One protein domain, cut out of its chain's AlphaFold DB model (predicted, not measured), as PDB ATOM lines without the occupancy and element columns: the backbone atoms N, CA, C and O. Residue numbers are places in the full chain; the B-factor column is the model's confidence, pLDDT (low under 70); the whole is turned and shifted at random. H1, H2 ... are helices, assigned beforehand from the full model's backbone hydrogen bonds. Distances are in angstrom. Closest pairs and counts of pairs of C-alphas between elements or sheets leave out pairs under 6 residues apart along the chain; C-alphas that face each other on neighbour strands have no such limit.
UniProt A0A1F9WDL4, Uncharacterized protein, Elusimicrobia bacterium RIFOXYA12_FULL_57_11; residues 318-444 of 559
ATOM      1  N   GLU A 318      83.529 -10.790   5.965       95.88
ATOM      2  CA  GLU A 318      83.270 -12.236   5.950       95.88
ATOM      3  C   GLU A 318      84.416 -13.014   5.280       95.88
ATOM      4  O   GLU A 318      84.967 -13.949   5.864       95.88
ATOM      5  N   ASP A 319      84.862 -12.578   4.097       96.31
ATOM      6  CA  ASP A 319      86.002 -13.193   3.409       96.31
ATOM      7  C   ASP A 319      87.292 -13.081   4.242       96.31
ATOM      8  O   ASP A 319      88.114 -14.002   4.311       96.31
ATOM      9  N   GLN A 320      87.486 -11.948   4.923       97.44
ATOM     10  CA  GLN A 320      88.608 -11.766   5.841       97.44
ATOM     11  C   GLN A 320      88.502 -12.702   7.052       97.44
ATOM     12  O   GLN A 320      89.510 -13.310   7.426       97.44
ATOM     13  N   ALA A 321      87.313 -12.868   7.637       97.19
ATOM     14  CA  ALA A 321      87.059 -13.805   8.728       97.19
ATOM     15  C   ALA A 321      87.386 -15.237   8.290       97.19
ATOM     16  O   ALA A 321      88.112 -15.956   8.982       97.19
ATOM     17  N   TYR A 322      86.970 -15.618   7.084       96.00
ATOM     18  CA  TYR A 322      87.296 -16.899   6.472       96.00
ATOM     19  C   TYR A 322      88.810 -17.114   6.314       96.00
ATOM     20  O   TYR A 322      89.358 -18.143   6.729       96.00
ATOM     21  N   ALA A 323      89.536 -16.122   5.791       96.44
ATOM     22  CA  ALA A 323      90.993 -16.183   5.675       96.44
ATOM     23  C   ALA A 323      91.684 -16.360   7.047       96.44
ATOM     24  O   ALA A 323      92.677 -17.098   7.175       96.44
ATOM     25  N   ARG A 324      91.138 -15.733   8.101       97.25
ATOM     26  CA  ARG A 324      91.591 -15.901   9.491       97.25
ATOM     27  C   ARG A 324      91.286 -17.296  10.030       97.25
ATOM     28  O   ARG A 324      92.189 -17.914  10.592       97.25
ATOM     29  N   VAL A 325      90.091 -17.840   9.793       97.25
ATOM     30  CA  VAL A 325      89.727 -19.224  10.154       97.25
ATOM     31  C   VAL A 325      90.709 -20.220   9.542       97.25
ATOM     32  O   VAL A 325      91.237 -21.083  10.247       97.25
ATOM     33  N   ARG A 326      91.031 -20.080   8.252       95.19
ATOM     34  CA  ARG A 326      91.983 -20.972   7.568       95.19
ATOM     35  C   ARG A 326      93.385 -20.918   8.161       95.19
ATOM     36  O   ARG A 326      94.049 -21.950   8.270       95.19
ATOM     37  N   SER A 327      93.824 -19.726   8.549       94.94
ATOM     38  CA  SER A 327      95.114 -19.514   9.207       94.94
ATOM     39  C   SER A 327      95.128 -20.127  10.613       94.94
ATOM     40  O   SER A 327      96.050 -20.866  10.964       94.94
ATOM     41  N   GLY A 328      94.060 -19.915  11.391       95.88
ATOM     42  CA  GLY A 328      93.897 -20.498  12.724       95.88
ATOM     43  C   GLY A 328      93.883 -22.023  12.692       95.88
ATOM     44  O   GLY A 328      94.586 -22.676  13.464       95.88
ATOM     45  N   ARG A 329      93.172 -22.600  11.722       95.38
ATOM     46  CA  ARG A 329      93.124 -24.046  11.501       95.38
ATOM     47  C   ARG A 329      94.487 -24.620  11.119       95.38
ATOM     48  O   ARG A 329      94.855 -25.679  11.625       95.38
ATOM     49  N   TRP A 330      95.264 -23.920  10.289       93.56
ATOM     50  CA  TRP A 330      96.643 -24.322   9.994       93.56
ATOM     51  C   TRP A 330      97.478 -24.389  11.276       93.56
ATOM     52  O   TRP A 330      98.123 -25.407  11.525       93.56
ATOM     53  N   PHE A 331      97.425 -23.357  12.126       93.81
ATOM     54  CA  PHE A 331      98.166 -23.345  13.391       93.81
ATOM     55  C   PHE A 331      97.711 -24.441  14.357       93.81
ATOM     56  O   PHE A 331      98.559 -25.065  14.996       93.81
ATOM     57  N   LEU A 332      96.407 -24.708  14.437       94.75
ATOM     58  CA  LEU A 332      95.845 -25.778  15.260       94.75
ATOM     59  C   LEU A 332      96.356 -27.156  14.806       94.75
ATOM     60  O   LEU A 332      96.893 -27.915  15.612       94.75
ATOM     61  N   SER A 333      96.275 -27.455  13.507       92.56
ATOM     62  CA  SER A 333      96.793 -28.707  12.937       92.56
ATOM     63  C   SER A 333      98.311 -28.817  13.087       92.56
ATOM     64  O   SER A 333      98.837 -29.873  13.438       92.56
ATOM     65  N   ALA A 334      99.033 -27.715  12.879       90.69
ATOM     66  CA  ALA A 334     100.473 -27.663  13.074       90.69
ATOM     67  C   ALA A 334     100.861 -27.890  14.543       90.69
ATOM     68  O   ALA A 334     101.907 -28.480  14.802       90.69
ATOM     69  N   ALA A 335     100.059 -27.444  15.514       92.12
ATOM     70  CA  ALA A 335     100.319 -27.667  16.934       92.12
ATOM     71  C   ALA A 335     100.294 -29.159  17.299       92.12
ATOM     72  O   ALA A 335     101.169 -29.601  18.038       92.12
ATOM     73  N   ALA A 336      99.378 -29.942  16.718       90.12
ATOM     74  CA  ALA A 336      99.291 -31.390  16.939       90.12
ATOM     75  C   ALA A 336     100.543 -32.169  16.483       90.12
ATOM     76  O   ALA A 336     100.769 -33.295  16.917       90.12
ATOM     77  N   LEU A 337     101.364 -31.572  15.612       84.44
ATOM     78  CA  LEU A 337     102.580 -32.173  15.058       84.44
ATOM     79  C   LEU A 337     103.868 -31.504  15.573       84.44
ATOM     80  O   LEU A 337     104.929 -31.710  14.984       84.44
ATOM     81  N   HIS A 338     103.789 -30.666  16.617       82.25
ATOM     82  CA  HIS A 338     104.908 -29.834  17.067       82.25
ATOM     83  C   HIS A 338     105.510 -30.237  18.408       82.25
ATOM     84  O   HIS A 338     104.784 -30.590  19.333       82.25
ATOM     85  N   ALA A 339     106.814 -29.994  18.572       79.25
ATOM     86  CA  ALA A 339     107.479 -30.073  19.875       79.25
ATOM     87  C   ALA A 339     107.018 -28.983  20.869       79.25
ATOM     88  O   ALA A 339     107.136 -29.140  22.079       79.25
ATOM     89  N   SER A 340     106.503 -27.853  20.377       83.44
ATOM     90  CA  SER A 340     106.021 -26.724  21.193       83.44
ATOM     91  C   SER A 340     104.608 -26.294  20.774       83.44
ATOM     92  O   SER A 340     104.456 -25.259  20.112       83.44
ATOM     93  N   PRO A 341     103.562 -27.075  21.103       90.62
ATOM     94  CA  PRO A 341     102.188 -26.808  20.665       90.62
ATOM     95  C   PRO A 341     101.647 -25.466  21.183       90.62
ATOM     96  O   PRO A 341     100.936 -24.772  20.460       90.62
ATOM     97  N   GLY A 342     102.043 -25.032  22.387       92.19
ATOM     98  CA  GLY A 342     101.496 -23.832  23.036       92.19
ATOM     99  C   GLY A 342     101.669 -22.523  22.250       92.19
ATOM    100  O   GLY A 342     100.753 -21.705  22.215       92.19
ATOM    101  N   LYS A 343     102.806 -22.311  21.568       89.50
ATOM    102  CA  LYS A 343     103.017 -21.098  20.744       89.50
ATOM    103  C   LYS A 343     102.066 -21.063  19.544       89.50
ATOM    104  O   LYS A 343     101.539 -20.004  19.216       89.50
ATOM    105  N   ARG A 344     101.829 -22.219  18.919       91.19
ATOM    106  CA  ARG A 344     100.921 -22.359  17.775       91.19
ATOM    107  C   ARG A 344      99.463 -22.265  18.198       91.19
ATOM    108  O   ARG A 344      98.712 -21.559  17.545       91.19
ATOM    109  N   LEU A 345      99.096 -22.879  19.321       94.88
ATOM    110  CA  LEU A 345      97.757 -22.757  19.898       94.88
ATOM    111  C   LEU A 345      97.401 -21.299  20.210       94.88
ATOM    112  O   LEU A 345      96.313 -20.861  19.861       94.88
ATOM    113  N   ARG A 346      98.336 -20.509  20.757       94.62
ATOM    114  CA  ARG A 346      98.115 -19.064  20.940       94.62
ATOM    115  C   ARG A 346      97.844 -18.344  19.617       94.62
ATOM    116  O   ARG A 346      96.850 -17.640  19.518       94.62
ATOM    117  N   ARG A 347      98.650 -18.592  18.576       93.31
ATOM    118  CA  ARG A 347      98.404 -18.010  17.244       93.31
ATOM    119  C   ARG A 347      97.080 -18.473  16.625       93.31
ATOM    120  O   ARG A 347      96.406 -17.672  15.985       93.31
ATOM    121  N   ALA A 348      96.699 -19.736  16.819       95.62
ATOM    122  CA  ALA A 348      95.404 -20.251  16.383       95.62
ATOM    123  C   ALA A 348      94.259 -19.491  17.066       95.62
ATOM    124  O   ALA A 348      93.360 -19.000  16.387       95.62
ATOM    125  N   MET A 349      94.347 -19.320  18.388       97.62
ATOM    126  CA  MET A 349      93.380 -18.561  19.178       97.62
ATOM    127  C   MET A 349      93.268 -17.107  18.704       97.62
ATOM    128  O   MET A 349      92.153 -16.626  18.524       97.62
ATOM    129  N   ASP A 350      94.391 -16.427  18.456       96.31
ATOM    130  CA  ASP A 350      94.399 -15.045  17.957       96.31
ATOM    131  C   ASP A 350      93.712 -14.939  16.585       96.31
ATOM    132  O   ASP A 350      92.927 -14.019  16.346       96.31
ATOM    133  N   CYS A 351      93.948 -15.913  15.696       96.88
ATOM    134  CA  CYS A 351      93.278 -15.977  14.397       96.88
ATOM    135  C   CYS A 351      91.763 -16.158  14.546       96.88
ATOM    136  O   CYS A 351      91.008 -15.433  13.905       96.88
ATOM    137  N   PHE A 352      91.311 -17.091  15.389       98.12
ATOM    138  CA  PHE A 352      89.881 -17.333  15.583       98.12
ATOM    139  C   PHE A 352      89.178 -16.155  16.263       98.12
ATOM    140  O   PHE A 352      88.081 -15.798  15.852       98.12
ATOM    141  N   LYS A 353      89.821 -15.490  17.228       98.19
ATOM    142  CA  LYS A 353      89.292 -14.255  17.827       98.19
ATOM    143  C   LYS A 353      89.166 -13.132  16.800       98.19
ATOM    144  O   LYS A 353      88.102 -12.539  16.699       98.19
ATOM    145  N   SER A 354      90.196 -12.923  15.979       97.25
ATOM    146  CA  SER A 354      90.139 -11.937  14.888       97.25
ATOM    147  C   SER A 354      89.031 -12.266  13.878       97.25
ATOM    148  O   SER A 354      88.406 -11.367  13.333       97.25
ATOM    149  N   ALA A 355      88.784 -13.552  13.611       97.94
ATOM    150  CA  ALA A 355      87.679 -13.974  12.754       97.94
ATOM    151  C   ALA A 355      86.310 -13.673  13.387       97.94
ATOM    152  O   ALA A 355      85.430 -13.196  12.688       97.94
ATOM    153  N   ILE A 356      86.149 -13.898  14.696       98.44
ATOM    154  CA  ILE A 356      84.921 -13.581  15.449       98.44
ATOM    155  C   ILE A 356      84.668 -12.069  15.509       98.44
ATOM    156  O   ILE A 356      83.520 -11.638  15.492       98.44
ATOM    157  N   GLU A 357      85.719 -11.251  15.590       98.19
ATOM    158  CA  GLU A 357      85.594  -9.788  15.546       98.19
ATOM    159  C   GLU A 357      85.059  -9.293  14.196       98.19
ATOM    160  O   GLU A 357      84.292  -8.335  14.166       98.19
ATOM    161  N   LEU A 358      85.443  -9.957  13.099       97.50
ATOM    162  CA  LEU A 358      84.982  -9.653  11.740       97.50
ATOM    163  C   LEU A 358      83.591 -10.236  11.450       97.50
ATOM    164  O   LEU A 358      82.770  -9.589  10.811       97.50
ATOM    165  N   ASP A 359      83.322 -11.451  11.925       97.81
ATOM    166  CA  ASP A 359      82.037 -12.133  11.794       97.81
ATOM    167  C   ASP A 359      81.683 -12.854  13.112       97.81
ATOM    168  O   ASP A 359      82.091 -14.002  13.347       97.81
ATOM    169  N   PRO A 360      80.885 -12.207  13.985       97.81
ATOM    170  CA  PRO A 360      80.492 -12.770  15.274       97.81
ATOM    171  C   PRO A 360      79.639 -14.038  15.189       97.81
ATOM    172  O   PRO A 360      79.447 -14.703  16.210       97.81
ATOM    173  N   TYR A 361      79.101 -14.373  14.013       96.88
ATOM    174  CA  TYR A 361      78.253 -15.545  13.801       96.88
ATOM    175  C   TYR A 361      78.975 -16.671  13.056       96.88
ATOM    176  O   TYR A 361      78.364 -17.708  12.787       96.88
ATOM    177  N   ASN A 362      80.276 -16.521  12.791       97.44
ATOM    178  CA  ASN A 362      81.059 -17.517  12.081       97.44
ATOM    179  C   ASN A 362      81.197 -18.820  12.888       97.44
ATOM    180  O   ASN A 362      81.988 -18.911  13.836       97.44
ATOM    181  N   PHE A 363      80.464 -19.863  12.490       97.50
ATOM    182  CA  PHE A 363      80.512 -21.168  13.157       97.50
ATOM    183  C   PHE A 363      81.931 -21.748  13.209       97.50
ATOM    184  O   PHE A 363      82.373 -22.232  14.254       97.50
ATOM    185  N   SER A 364      82.678 -21.655  12.104       97.44
ATOM    186  CA  SER A 364      84.036 -22.195  12.036       97.44
ATOM    187  C   SER A 364      84.999 -21.480  12.983       97.44
ATOM    188  O   SER A 364      85.865 -22.127  13.576       97.44
ATOM    189  N   ALA A 365      84.857 -20.165  13.156       98.06
ATOM    190  CA  ALA A 365      85.687 -19.406  14.080       98.06
ATOM    191  C   ALA A 365      85.414 -19.793  15.540       98.06
ATOM    192  O   ALA A 365      86.357 -20.075  16.284       98.06
ATOM    193  N   TRP A 366      84.140 -19.892  15.933       98.44
ATOM    194  CA  TRP A 366      83.761 -20.324  17.280       98.44
ATOM    195  C   TRP A 366      84.184 -21.760  17.576       98.44
ATOM    196  O   TRP A 366      84.777 -22.018  18.628       98.44
ATOM    197  N   LEU A 367      83.954 -22.694  16.646       98.19
ATOM    198  CA  LEU A 367      84.383 -24.077  16.842       98.19
ATOM    199  C   LEU A 367      85.911 -24.179  16.918       98.19
ATOM    200  O   LEU A 367      86.443 -24.871  17.787       98.19
ATOM    201  N   GLY A 368      86.626 -23.462  16.048       97.94
ATOM    202  CA  GLY A 368      88.085 -23.385  16.075       97.94
ATOM    203  C   GLY A 368      88.625 -22.854  17.406       97.94
ATOM    204  O   GLY A 368      89.576 -23.419  17.956       97.94
ATOM    205  N   LEU A 369      87.986 -21.822  17.970       98.44
ATOM    206  CA  LEU A 369      88.311 -21.298  19.296       98.44
ATOM    207  C   LEU A 369      88.090 -22.356  20.387       98.44
ATOM    208  O   LEU A 369      88.997 -22.596  21.183       98.44
ATOM    209  N   GLY A 370      86.943 -23.042  20.381       98.25
ATOM    210  CA  GLY A 370      86.649 -24.123  21.328       98.25
ATOM    211  C   GLY A 370      87.665 -25.268  21.265       98.25
ATOM    212  O   GLY A 370      88.187 -25.693  22.294       98.25
ATOM    213  N   LEU A 371      88.025 -25.723  20.060       97.75
ATOM    214  CA  LEU A 371      89.054 -26.753  19.862       97.75
ATOM    215  C   LEU A 371      90.431 -26.299  20.364       97.75
ATOM    216  O   LEU A 371      91.183 -27.095  20.927       97.75
ATOM    217  N   THR A 372      90.759 -25.021  20.180       97.44
ATOM    218  CA  THR A 372      92.021 -24.442  20.652       97.44
ATOM    219  C   THR A 372      92.068 -24.380  22.181       97.44
ATOM    220  O   THR A 372      93.065 -24.791  22.770       97.44
ATOM    221  N   GLU A 373      90.985 -23.952  22.836       97.75
ATOM    222  CA  GLU A 373      90.852 -23.957  24.302       97.75
ATOM    223  C   GLU A 373      90.940 -25.385  24.866       97.75
ATOM    224  O   GLU A 373      91.697 -25.634  25.804       97.75
ATOM    225  N   ALA A 374      90.258 -26.349  24.240       96.94
ATOM    226  CA  ALA A 374      90.329 -27.761  24.615       96.94
ATOM    227  C   ALA A 374      91.754 -28.329  24.498       96.94
ATOM    228  O   ALA A 374      92.188 -29.119  25.337       96.94
ATOM    229  N   ALA A 375      92.514 -27.917  23.479       96.12
ATOM    230  CA  ALA A 375      93.915 -28.295  23.334       96.12
ATOM    231  C   ALA A 375      94.833 -27.618  24.356       96.12
ATOM    232  O   ALA A 375      95.782 -28.252  24.818       96.12
ATOM    233  N   MET A 376      94.556 -26.368  24.733       95.88
ATOM    234  CA  MET A 376      95.344 -25.645  25.735       95.88
ATOM    235  C   MET A 376      95.070 -26.109  27.172       95.88
ATOM    236  O   MET A 376      95.995 -26.106  27.980       95.88
ATOM    237  N   ARG A 377      93.828 -26.494  27.497       94.81
ATOM    238  CA  ARG A 377      93.391 -26.833  28.867       94.81
ATOM    239  C   ARG A 377      93.244 -28.328  29.114       94.81
ATOM    240  O   ARG A 377      93.670 -28.829  30.147       94.81
ATOM    241  N   GLY A 378      92.614 -29.024  28.173       81.88
ATOM    242  CA  GLY A 378      92.090 -30.374  28.365       81.88
ATOM    243  C   GLY A 378      92.939 -31.477  27.756       81.88
ATOM    244  O   GLY A 378      92.475 -32.607  27.667       81.88
ATOM    245  N   ASN A 379      94.172 -31.189  27.331       86.44
ATOM    246  CA  ASN A 379      95.068 -32.196  26.766       86.44
ATOM    247  C   ASN A 379      94.541 -32.849  25.463       86.44
ATOM    248  O   ASN A 379      94.898 -33.981  25.150       86.44
ATOM    249  N   LEU A 380      93.743 -32.142  24.643       94.31
ATOM    250  CA  LEU A 380      93.215 -32.673  23.366       94.31
ATOM    251  C   LEU A 380      94.302 -33.227  22.419       94.31
ATOM    252  O   LEU A 380      94.022 -34.105  21.607       94.31
ATOM    253  N   PHE A 381      95.539 -32.732  22.521       93.25
ATOM    254  CA  PHE A 381      96.692 -33.189  21.732       93.25
ATOM    255  C   PHE A 381      97.688 -34.059  22.508       93.25
ATOM    256  O   PHE A 381      98.739 -34.390  21.966       93.25
ATOM    257  N   SER A 382      97.419 -34.410  23.768       87.62
ATOM    258  CA  SER A 382      98.409 -35.122  24.586       87.62
ATOM    259  C   SER A 382      98.534 -36.603  24.243       87.62
ATOM    260  O   SER A 382      99.521 -37.226  24.625       87.62
ATOM    261  N   ASP A 383      97.523 -37.194  23.600       89.94
ATOM    262  CA  ASP A 383      97.487 -38.621  23.308       89.94
ATOM    263  C   ASP A 383      96.903 -38.952  21.924       89.94
ATOM    264  O   ASP A 383      96.290 -38.135  21.232       89.94
ATOM    265  N   GLU A 384      97.098 -40.203  21.509       92.62
ATOM    266  CA  GLU A 384      96.594 -40.715  20.231       92.62
ATOM    267  C   GLU A 384      95.055 -40.728  20.175       92.62
ATOM    268  O   GLU A 384      94.471 -40.678  19.091       92.62
ATOM    269  N   ARG A 385      94.372 -40.786  21.327       94.31
ATOM    270  CA  ARG A 385      92.905 -40.838  21.387       94.31
ATOM    271  C   ARG A 385      92.305 -39.499  20.978       94.31
ATOM    272  O   ARG A 385      91.356 -39.494  20.196       94.31
ATOM    273  N   GLY A 386      92.871 -38.387  21.443       94.25
ATOM    274  CA  GLY A 386      92.477 -37.038  21.035       94.25
ATOM    275  C   GLY A 386      92.670 -36.807  19.535       94.25
ATOM    276  O   GLY A 386      91.752 -36.351  18.851       94.25
ATOM    277  N   LEU A 387      93.807 -37.242  18.983       92.69
ATOM    278  CA  LEU A 387      94.075 -37.151  17.543       92.69
ATOM    279  C   LEU A 387      93.111 -38.019  16.714       92.69
ATOM    280  O   LEU A 387      92.552 -37.552  15.719       92.69
ATOM    281  N   LYS A 388      92.857 -39.265  17.134       93.88
ATOM    282  CA  LYS A 388      91.864 -40.145  16.485       93.88
ATOM    283  C   LYS A 388      90.458 -39.555  16.547       93.88
ATOM    284  O   LYS A 388      89.708 -39.674  15.581       93.88
ATOM    285  N   TRP A 389      90.106 -38.910  17.657       95.69
ATOM    286  CA  TRP A 389      88.821 -38.237  17.817       95.69
ATOM    287  C   TRP A 389      88.674 -37.075  16.826       95.69
ATOM    288  O   TRP A 389      87.705 -37.039  16.077       95.69
ATOM    289  N   LEU A 390      89.671 -36.196  16.715       94.31
ATOM    290  CA  LEU A 390      89.664 -35.107  15.729       94.31
ATOM    291  C   LEU A 390      89.555 -35.620  14.287       94.31
ATOM    292  O   LEU A 390      88.791 -35.071  13.492       94.31
ATOM    293  N   ALA A 391      90.278 -36.695  13.957       91.50
ATOM    294  CA  ALA A 391      90.208 -37.329  12.642       91.50
ATOM    295  C   ALA A 391      88.816 -37.923  12.355       91.50
ATOM    296  O   ALA A 391      88.296 -37.752  11.253       91.50
ATOM    297  N   LYS A 392      88.177 -38.559  13.350       94.12
ATOM    298  CA  LYS A 392      86.813 -39.112  13.237       94.12
ATOM    299  C   LYS A 392      85.795 -38.050  12.802       94.12
ATOM    300  O   LYS A 392      84.897 -38.365  12.025       94.12
ATOM    301  N   TYR A 393      85.947 -36.812  13.273       93.88
ATOM    302  CA  TYR A 393      85.053 -35.692  12.954       93.88
ATOM    303  C   TYR A 393      85.600 -34.752  11.862       93.88
ATOM    304  O   TYR A 393      85.028 -33.688  11.651       93.88
ATOM    305  N   ARG A 394      86.684 -35.120  11.156       91.81
ATOM    306  CA  ARG A 394      87.317 -34.296  10.095       91.81
ATOM    307  C   ARG A 394      87.675 -32.871  10.544       91.81
ATOM    308  O   ARG A 394      87.582 -31.893   9.803       91.81
ATOM    309  N   LEU A 395      88.119 -32.747  11.792       93.19
ATOM    310  CA  LEU A 395      88.490 -31.462  12.393       93.19
ATOM    311  C   LEU A 395      89.947 -31.059  12.081       93.19
ATOM    312  O   LEU A 395      90.368 -29.963  12.438       93.19
ATOM    313  N   PHE A 396      90.705 -31.912  11.375       82.50
ATOM    314  CA  PHE A 396      92.069 -31.620  10.904       82.50
ATOM    315  C   PHE A 396      92.125 -31.113   9.463       82.50
ATOM    316  O   PHE A 396      92.901 -30.212   9.150       82.50
ATOM    317  N   ASP A 397      91.281 -31.648   8.584       78.00
ATOM    318  CA  ASP A 397      91.348 -31.475   7.133       78.00
ATOM    319  C   ASP A 397      90.126 -30.760   6.547       78.00
ATOM    320  O   ASP A 397      88.990 -30.982   6.949       78.00
ATOM    321  N   GLY A 398      90.355 -29.882   5.576       79.81
ATOM    322  CA  GLY A 398      89.290 -29.098   4.954       79.81
ATOM    323  C   GLY A 398      89.525 -27.602   5.059       79.81
ATOM    324  O   GLY A 398      90.532 -27.148   5.602       79.81
ATOM    325  N   VAL A 399      88.604 -26.855   4.457       76.00
ATOM    326  CA  VAL A 399      88.706 -25.397   4.360       76.00
ATOM    327  C   VAL A 399      87.940 -24.717   5.496       76.00
ATOM    328  O   VAL A 399      88.445 -23.764   6.078       76.00
ATOM    329  N   GLU A 400      86.810 -25.304   5.891       88.81
ATOM    330  CA  GLU A 400      85.961 -24.875   7.004       88.81
ATOM    331  C   GLU A 400      85.623 -26.045   7.922       88.81
ATOM    332  O   GLU A 400      85.832 -27.217   7.581       88.81
ATOM    333  N   TYR A 401      85.116 -25.726   9.107       94.38
ATOM    334  CA  TYR A 401      84.482 -26.715   9.958       94.38
ATOM    335  C   TYR A 401      83.027 -26.899   9.543       94.38
ATOM    336  O   TYR A 401      82.270 -25.940   9.425       94.38
ATOM    337  N   SER A 402      82.632 -28.151   9.363       91.31
ATOM    338  CA  SER A 402      81.244 -28.536   9.162       91.31
ATOM    339  C   SER A 402      80.959 -29.806   9.949       91.31
ATOM    340  O   SER A 402      81.820 -30.675  10.100       91.31
ATOM    341  N   CYS A 403      79.750 -29.901  10.493       92.50
ATOM    342  CA  CYS A 403      79.299 -31.085  11.203       92.50
ATOM    343  C   CYS A 403      77.776 -31.197  11.150       92.50
ATOM    344  O   CYS A 403      77.061 -30.197  11.087       92.50
ATOM    345  N   THR A 404      77.267 -32.423  11.207       93.12
ATOM    346  CA  THR A 404      75.834 -32.662  11.400       93.12
ATOM    347  C   THR A 404      75.427 -32.327  12.835       93.12
ATOM    348  O   THR A 404      76.263 -32.313  13.736       93.12
ATOM    349  N   ARG A 405      74.128 -32.135  13.093       92.00
ATOM    350  CA  ARG A 405      73.624 -31.883  14.457       92.00
ATOM    351  C   ARG A 405      74.028 -32.975  15.458       92.00
ATOM    352  O   ARG A 405      74.417 -32.674  16.577       92.00
ATOM    353  N   GLY A 406      73.994 -34.244  15.041       92.31
ATOM    354  CA  GLY A 406      74.431 -35.358  15.889       92.31
ATOM    355  C   GLY A 406      75.937 -35.340  16.174       92.31
ATOM    356  O   GLY A 406      76.363 -35.668  17.278       92.31
ATOM    357  N   GLN A 407      76.751 -34.923  15.200       95.75
ATOM    358  CA  GLN A 407      78.184 -34.714  15.417       95.75
ATOM    359  C   GLN A 407      78.443 -33.520  16.339       95.75
ATOM    360  O   GLN A 407      79.304 -33.627  17.204       95.75
ATOM    361  N   LEU A 408      77.691 -32.426  16.181       96.50
ATOM    362  CA  LEU A 408      77.826 -31.221  16.995       96.50
ATOM    363  C   LEU A 408      77.627 -31.517  18.482       96.50
ATOM    364  O   LEU A 408      78.482 -31.143  19.273       96.50
ATOM    365  N   ASN A 409      76.573 -32.244  18.857       96.94
ATOM    366  CA  ASN A 409      76.331 -32.595  20.262       96.94
ATOM    367  C   ASN A 409      77.512 -33.380  20.857       96.94
ATOM    368  O   ASN A 409      78.042 -33.013  21.899       96.94
ATOM    369  N   ALA A 410      78.001 -34.395  20.135       96.62
ATOM    370  CA  ALA A 410      79.164 -35.174  20.565       96.62
ATOM    371  C   ALA A 410      80.458 -34.336  20.633       96.62
ATOM    372  O   ALA A 410      81.366 -34.646  21.407       96.62
ATOM    373  N   ILE A 411      80.568 -33.295  19.802       97.50
ATOM    374  CA  ILE A 411      81.663 -32.325  19.850       97.50
ATOM    375  C   ILE A 411      81.540 -31.448  21.095       97.50
ATOM    376  O   ILE A 411      82.513 -31.351  21.836       97.50
ATOM    377  N   LEU A 412      80.369 -30.869  21.360       98.06
ATOM    378  CA  LEU A 412      80.125 -30.006  22.518       98.06
ATOM    379  C   LEU A 412      80.366 -30.743  23.840       98.06
ATOM    380  O   LEU A 412      81.140 -30.250  24.653       98.06
ATOM    381  N   GLU A 413      79.838 -31.961  23.998       97.44
ATOM    382  CA  GLU A 413      80.094 -32.817  25.171       97.44
ATOM    383  C   GLU A 413      81.596 -33.059  25.378       97.44
ATOM    384  O   GLU A 413      82.116 -33.016  26.497       97.44
ATOM    385  N   LYS A 414      82.337 -33.302  24.286       97.12
ATOM    386  CA  LYS A 414      83.785 -33.498  24.374       97.12
ATOM    387  C   LYS A 414      84.504 -32.210  24.763       97.12
ATOM    388  O   LYS A 414      85.445 -32.281  25.546       97.12
ATOM    389  N   LEU A 415      84.114 -31.062  24.212       97.44
ATOM    390  CA  LEU A 415      84.716 -29.768  24.536       97.44
ATOM    391  C   LEU A 415      84.450 -29.381  25.999       97.44
ATOM    392  O   LEU A 415      85.379 -28.965  26.689       97.44
ATOM    393  N   GLU A 416      83.232 -29.599  26.489       97.62
ATOM    394  CA  GLU A 416      82.858 -29.409  27.893       97.62
ATOM    395  C   GLU A 416      83.706 -30.283  28.822       97.62
ATOM    396  O   GLU A 416      84.347 -29.776  29.742       97.62
ATOM    397  N   PHE A 417      83.819 -31.583  28.520       96.75
ATOM    398  CA  PHE A 417      84.669 -32.509  29.275       96.75
ATOM    399  C   PHE A 417      86.140 -32.058  29.335       96.75
ATOM    400  O   PHE A 417      86.839 -32.316  30.313       96.75
ATOM    401  N   LEU A 418      86.626 -31.387  28.287       96.38
ATOM    402  CA  LEU A 418      87.990 -30.860  28.196       96.38
ATOM    403  C   LEU A 418      88.142 -29.460  28.825       96.38
ATOM    404  O   LEU A 418      89.211 -28.856  28.716       96.38
ATOM    405  N   GLY A 419      87.103 -28.949  29.491       97.00
ATOM    406  CA  GLY A 419      87.136 -27.694  30.240       97.00
ATOM    407  C   GLY A 419      87.064 -26.440  29.368       97.00
ATOM    408  O   GLY A 419      87.609 -25.399  29.752       97.00
ATOM    409  N   VAL A 420      86.442 -26.521  28.186       97.56
ATOM    410  CA  VAL A 420      86.144 -25.333  27.373       97.56
ATOM    411  C   VAL A 420      85.097 -24.473  28.094       97.56
ATOM    412  O   VAL A 420      84.100 -25.021  28.561       97.56
ATOM    413  N   PRO A 421      85.289 -23.142  28.200       97.94
ATOM    414  CA  PRO A 421      84.341 -22.266  28.886       97.94
ATOM    415  C   PRO A 421      82.913 -22.353  28.326       97.94
ATOM    416  O   PRO A 421      82.718 -22.314  27.110       97.94
ATOM    417  N   GLU A 422      81.916 -22.389  29.215       97.94
ATOM    418  CA  GLU A 422      80.490 -22.513  28.866       97.94
ATOM    419  C   GLU A 422      80.030 -21.434  27.876       97.94
ATOM    420  O   GLU A 422      79.331 -21.721  26.906       97.94
ATOM    421  N   ASN A 423      80.504 -20.194  28.036       97.94
ATOM    422  CA  ASN A 423      80.172 -19.102  27.124       97.94
ATOM    423  C   ASN A 423      80.677 -19.332  25.687       97.94
ATOM    424  O   ASN A 423      80.070 -18.820  24.752       97.94
ATOM    425  N   VAL A 424      81.765 -20.086  25.491       98.19
ATOM    426  CA  VAL A 424      82.237 -20.479  24.153       98.19
ATOM    427  C   VAL A 424      81.355 -21.595  23.592       98.19
ATOM    428  O   VAL A 424      80.989 -21.534  22.424       98.19
ATOM    429  N   LEU A 425      80.963 -22.574  24.416       98.25
ATOM    430  CA  LEU A 425      80.084 -23.680  24.005       98.25
ATOM    431  C   LEU A 425      78.722 -23.177  23.515       98.25
ATOM    432  O   LEU A 425      78.305 -23.534  22.413       98.25
ATOM    433  N   VAL A 426      78.090 -22.272  24.271       97.81
ATOM    434  CA  VAL A 426      76.821 -21.632  23.882       97.81
ATOM    435  C   VAL A 426      76.963 -20.903  22.543       97.81
ATOM    436  O   VAL A 426      76.097 -21.008  21.682       97.81
ATOM    437  N   LYS A 427      78.087 -20.209  22.311       98.19
ATOM    438  CA  LYS A 427      78.327 -19.508  21.040       98.19
ATOM    439  C   LYS A 427      78.550 -20.443  19.856       98.19
ATOM    440  O   LYS A 427      78.122 -20.115  18.752       98.19
ATOM    441  N   ILE A 428      79.174 -21.600  20.074       98.00
ATOM    442  CA  ILE A 428      79.297 -22.639  19.045       98.00
ATOM    443  C   ILE A 428      77.905 -23.158  18.662       98.00
ATOM    444  O   ILE A 428      77.608 -23.260  17.472       98.00
ATOM    445  N   GLU A 429      77.052 -23.454  19.646       97.75
ATOM    446  CA  GLU A 429      75.686 -23.932  19.405       97.75
ATOM    447  C   GLU A 429      74.826 -22.878  18.687       97.75
ATOM    448  O   GLU A 429      74.220 -23.187  17.659       97.75
ATOM    449  N   ASP A 430      74.853 -21.623  19.150       97.38
ATOM    450  CA  ASP A 430      74.157 -20.493  18.522       97.38
ATOM    451  C   ASP A 430      74.571 -20.311  17.052       97.38
ATOM    452  O   ASP A 430      73.725 -20.158  16.165       97.38
ATOM    453  N   ALA A 431      75.882 -20.313  16.778       96.69
ATOM    454  CA  ALA A 431      76.416 -20.141  15.431       96.69
ATOM    455  C   ALA A 431      76.050 -21.326  14.521       96.69
ATOM    456  O   ALA A 431      75.668 -21.125  13.367       96.69
ATOM    457  N   ALA A 432      76.085 -22.554  15.047       96.06
ATOM    458  CA  ALA A 432      75.674 -23.741  14.304       96.06
ATOM    459  C   ALA A 432      74.176 -23.726  13.972       96.06
ATOM    460  O   ALA A 432      73.787 -24.040  12.847       96.06
ATOM    461  N   ALA A 433      73.327 -23.334  14.927       95.31
ATOM    462  CA  ALA A 433      71.888 -23.212  14.714       95.31
ATOM    463  C   ALA A 433      71.571 -22.189  13.614       95.31
ATOM    464  O   ALA A 433      70.737 -22.455  12.748       95.31
ATOM    465  N   ARG A 434      72.284 -21.055  13.595       94.81
ATOM    466  CA  ARG A 434      72.177 -20.042  12.533       94.81
ATOM    467  C   ARG A 434      72.628 -20.572  11.180       94.81
ATOM    468  O   ARG A 434      71.906 -20.386  10.208       94.81
ATOM    469  N   GLN A 435      73.767 -21.261  11.116       92.75
ATOM    470  CA  GLN A 435      74.254 -21.854   9.870       92.75
ATOM    471  C   GLN A 435      73.257 -22.885   9.314       92.75
ATOM    472  O   GLN A 435      72.948 -22.872   8.125       92.75
ATOM    473  N   LEU A 436      72.691 -23.739  10.172       89.56
ATOM    474  CA  LEU A 436      71.662 -24.709   9.782       89.56
ATOM    475  C   LEU A 436      70.368 -24.027   9.312       89.56
ATOM    476  O   LEU A 436      69.777 -24.463   8.324       89.56
ATOM    477  N   ALA A 437      69.942 -22.955   9.984       91.31
ATOM    478  CA  ALA A 437      68.783 -22.169   9.572       91.31
ATOM    479  C   ALA A 437      69.024 -21.454   8.231       91.31
ATOM    480  O   ALA A 437      68.137 -21.446   7.380       91.31
ATOM    481  N   ALA A 438      70.225 -20.910   8.004       88.50
ATOM    482  CA  ALA A 438      70.607 -20.291   6.737       88.50
ATOM    483  C   ALA A 438      70.519 -21.299   5.584       88.50
ATOM    484  O   ALA A 438      69.844 -21.023   4.599       88.50
ATOM    485  N   VAL A 439      71.055 -22.513   5.752       84.50
ATOM    486  CA  VAL A 439      70.952 -23.586   4.743       84.50
ATOM    487  C   VAL A 439      69.492 -23.964   4.451       84.50
ATOM    488  O   VAL A 439      69.128 -24.185   3.297       84.50
ATOM    489  N   GLN A 440      68.626 -24.007   5.469       83.12
ATOM    490  CA  GLN A 440      67.193 -24.279   5.279       83.12
ATOM    491  C   GLN A 440      66.469 -23.143   4.543       83.12
ATOM    492  O   GLN A 440      65.584 -23.402   3.729       83.12
ATOM    493  N   THR A 441      66.849 -21.893   4.818       81.25
ATOM    494  CA  THR A 441      66.210 -20.698   4.247       81.25
ATOM    495  C   THR A 441      66.690 -20.440   2.820       81.25
ATOM    496  O   THR A 441      65.880 -20.151   1.945       81.25
ATOM    497  N   GLU A 442      67.981 -20.621   2.543       71.19
ATOM    498  CA  GLU A 442      68.560 -20.529   1.196       71.19
ATOM    499  C   GLU A 442      68.119 -21.683   0.291       71.19
ATOM    500  O   GLU A 442      67.959 -21.501  -0.914       71.19
ATOM    501  N   GLY A 443      67.823 -22.853   0.870       59.66
ATOM    502  CA  GLY A 443      67.123 -23.929   0.166       59.66
ATOM    503  C   GLY A 443      65.698 -23.552  -0.271       59.66
ATOM    504  O   GLY A 443      65.154 -24.190  -1.171       59.66
ATOM    505  N   ALA A 444      65.104 -22.513   0.329       49.81
ATOM    506  CA  ALA A 444      63.758 -22.018   0.029       49.81
ATOM    507  C   ALA A 444      63.737 -20.684  -0.749       49.81
ATOM    508  O   ALA A 444      62.748 -20.393  -1.423       49.81
TER     509      ALA A 444
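AT A GLANCE: This is residues 318 to 444 of the 559 residues of an uncharacterized protein of Elusimicrobia bacterium RIFOXYA12_FULL_57_11 (UniProt A0A1F9WDL4). A bundle of five helices has H3 in its middle: the hairpin of H1 and H2 packs on one side of H3, and H6, with H5 beside it, lies on the other side. The short helix H4 sits outside the bundle, near H5, and the last residues of H6, with the tail to residue 444, stick out and add to the length. The printed part has 127 residues with six named helices, H1 to H6 in order, and no named strand; the class is all helix. The whole is compact, with a radius of gyration of the C-alphas of 13.7 A, and elongated, spanning 48 by 29 by 25 A.

IN THESE COORDINATES: H1, residues 318 to 336, begins at C-alpha 318 (83.270, -12.236, 5.950) and is 27.3 A long from first to last C-alpha. H2, residues 341 to 358, is 25.9 A long. H3, residues 363 to 377, begins at C-alpha 363 (80.512, -21.168, 13.157) and is 21.1 A long. H4, residues 384 to 392, is 12.1 A long. H5, residues 405 to 417, is 18.5 A long. H6, residues 422 to 442, is the longest at 30.2 A and ends at C-alpha 442 (68.560, -20.529, 1.196).

HOW THE PARTS SIT: H3 is the hub, touching four helices. H1 and H2 form a helical hairpin, opposite ways at a shallow tilt of 13 degrees; their closest C-alphas, of Gly 328 and Ala 348, are 4.0 A apart. H2 and H3 form another, with the C-alphas of Phe 352 and Ala 365 closest at 4.9 A. H1 touches H3, the same way, at Val 325 and Ala 365, whose C-alphas are closest at 5.6 A. H6 touches H3, opposite ways at a shallow tilt of 24 degrees, with the C-alphas of Phe 363 and Ala 431 closest at 4.8 A. H5 and H6 form a third hairpin at 10 degrees, where H6 touches H5 with residues 422 to 429 alone; the closest C-alphas, of Leu 412 and Leu 425, are 6.5 A apart. H3 and H5 only just touch, with 3 pairs of C-alphas within 8 A, the closest those of Ala 374 and Leu 415 at 6.0 A. H4 touches no helix, but H4 and H5 are near each other. H1 and H6 are apart. Every O i to N i+4 pair is within hydrogen-bond range in H1, H2, H3, H4 and H6, and 8 of 9 are in H5.

THE WHOLE: The C-alphas farthest apart, of Ala 339 and Ala 444, are 48.7 A from each other. Residues 437 to 444, of which 437 to 442 belong to H6, stand free; without them the body spans 35 by 29 by 24 A. The printed part has no cut. The link from H4 to H5, residues 393 to 404, is long. The mean pLDDT of the printed part is 93.2, and residues 443 to 444 are under 70.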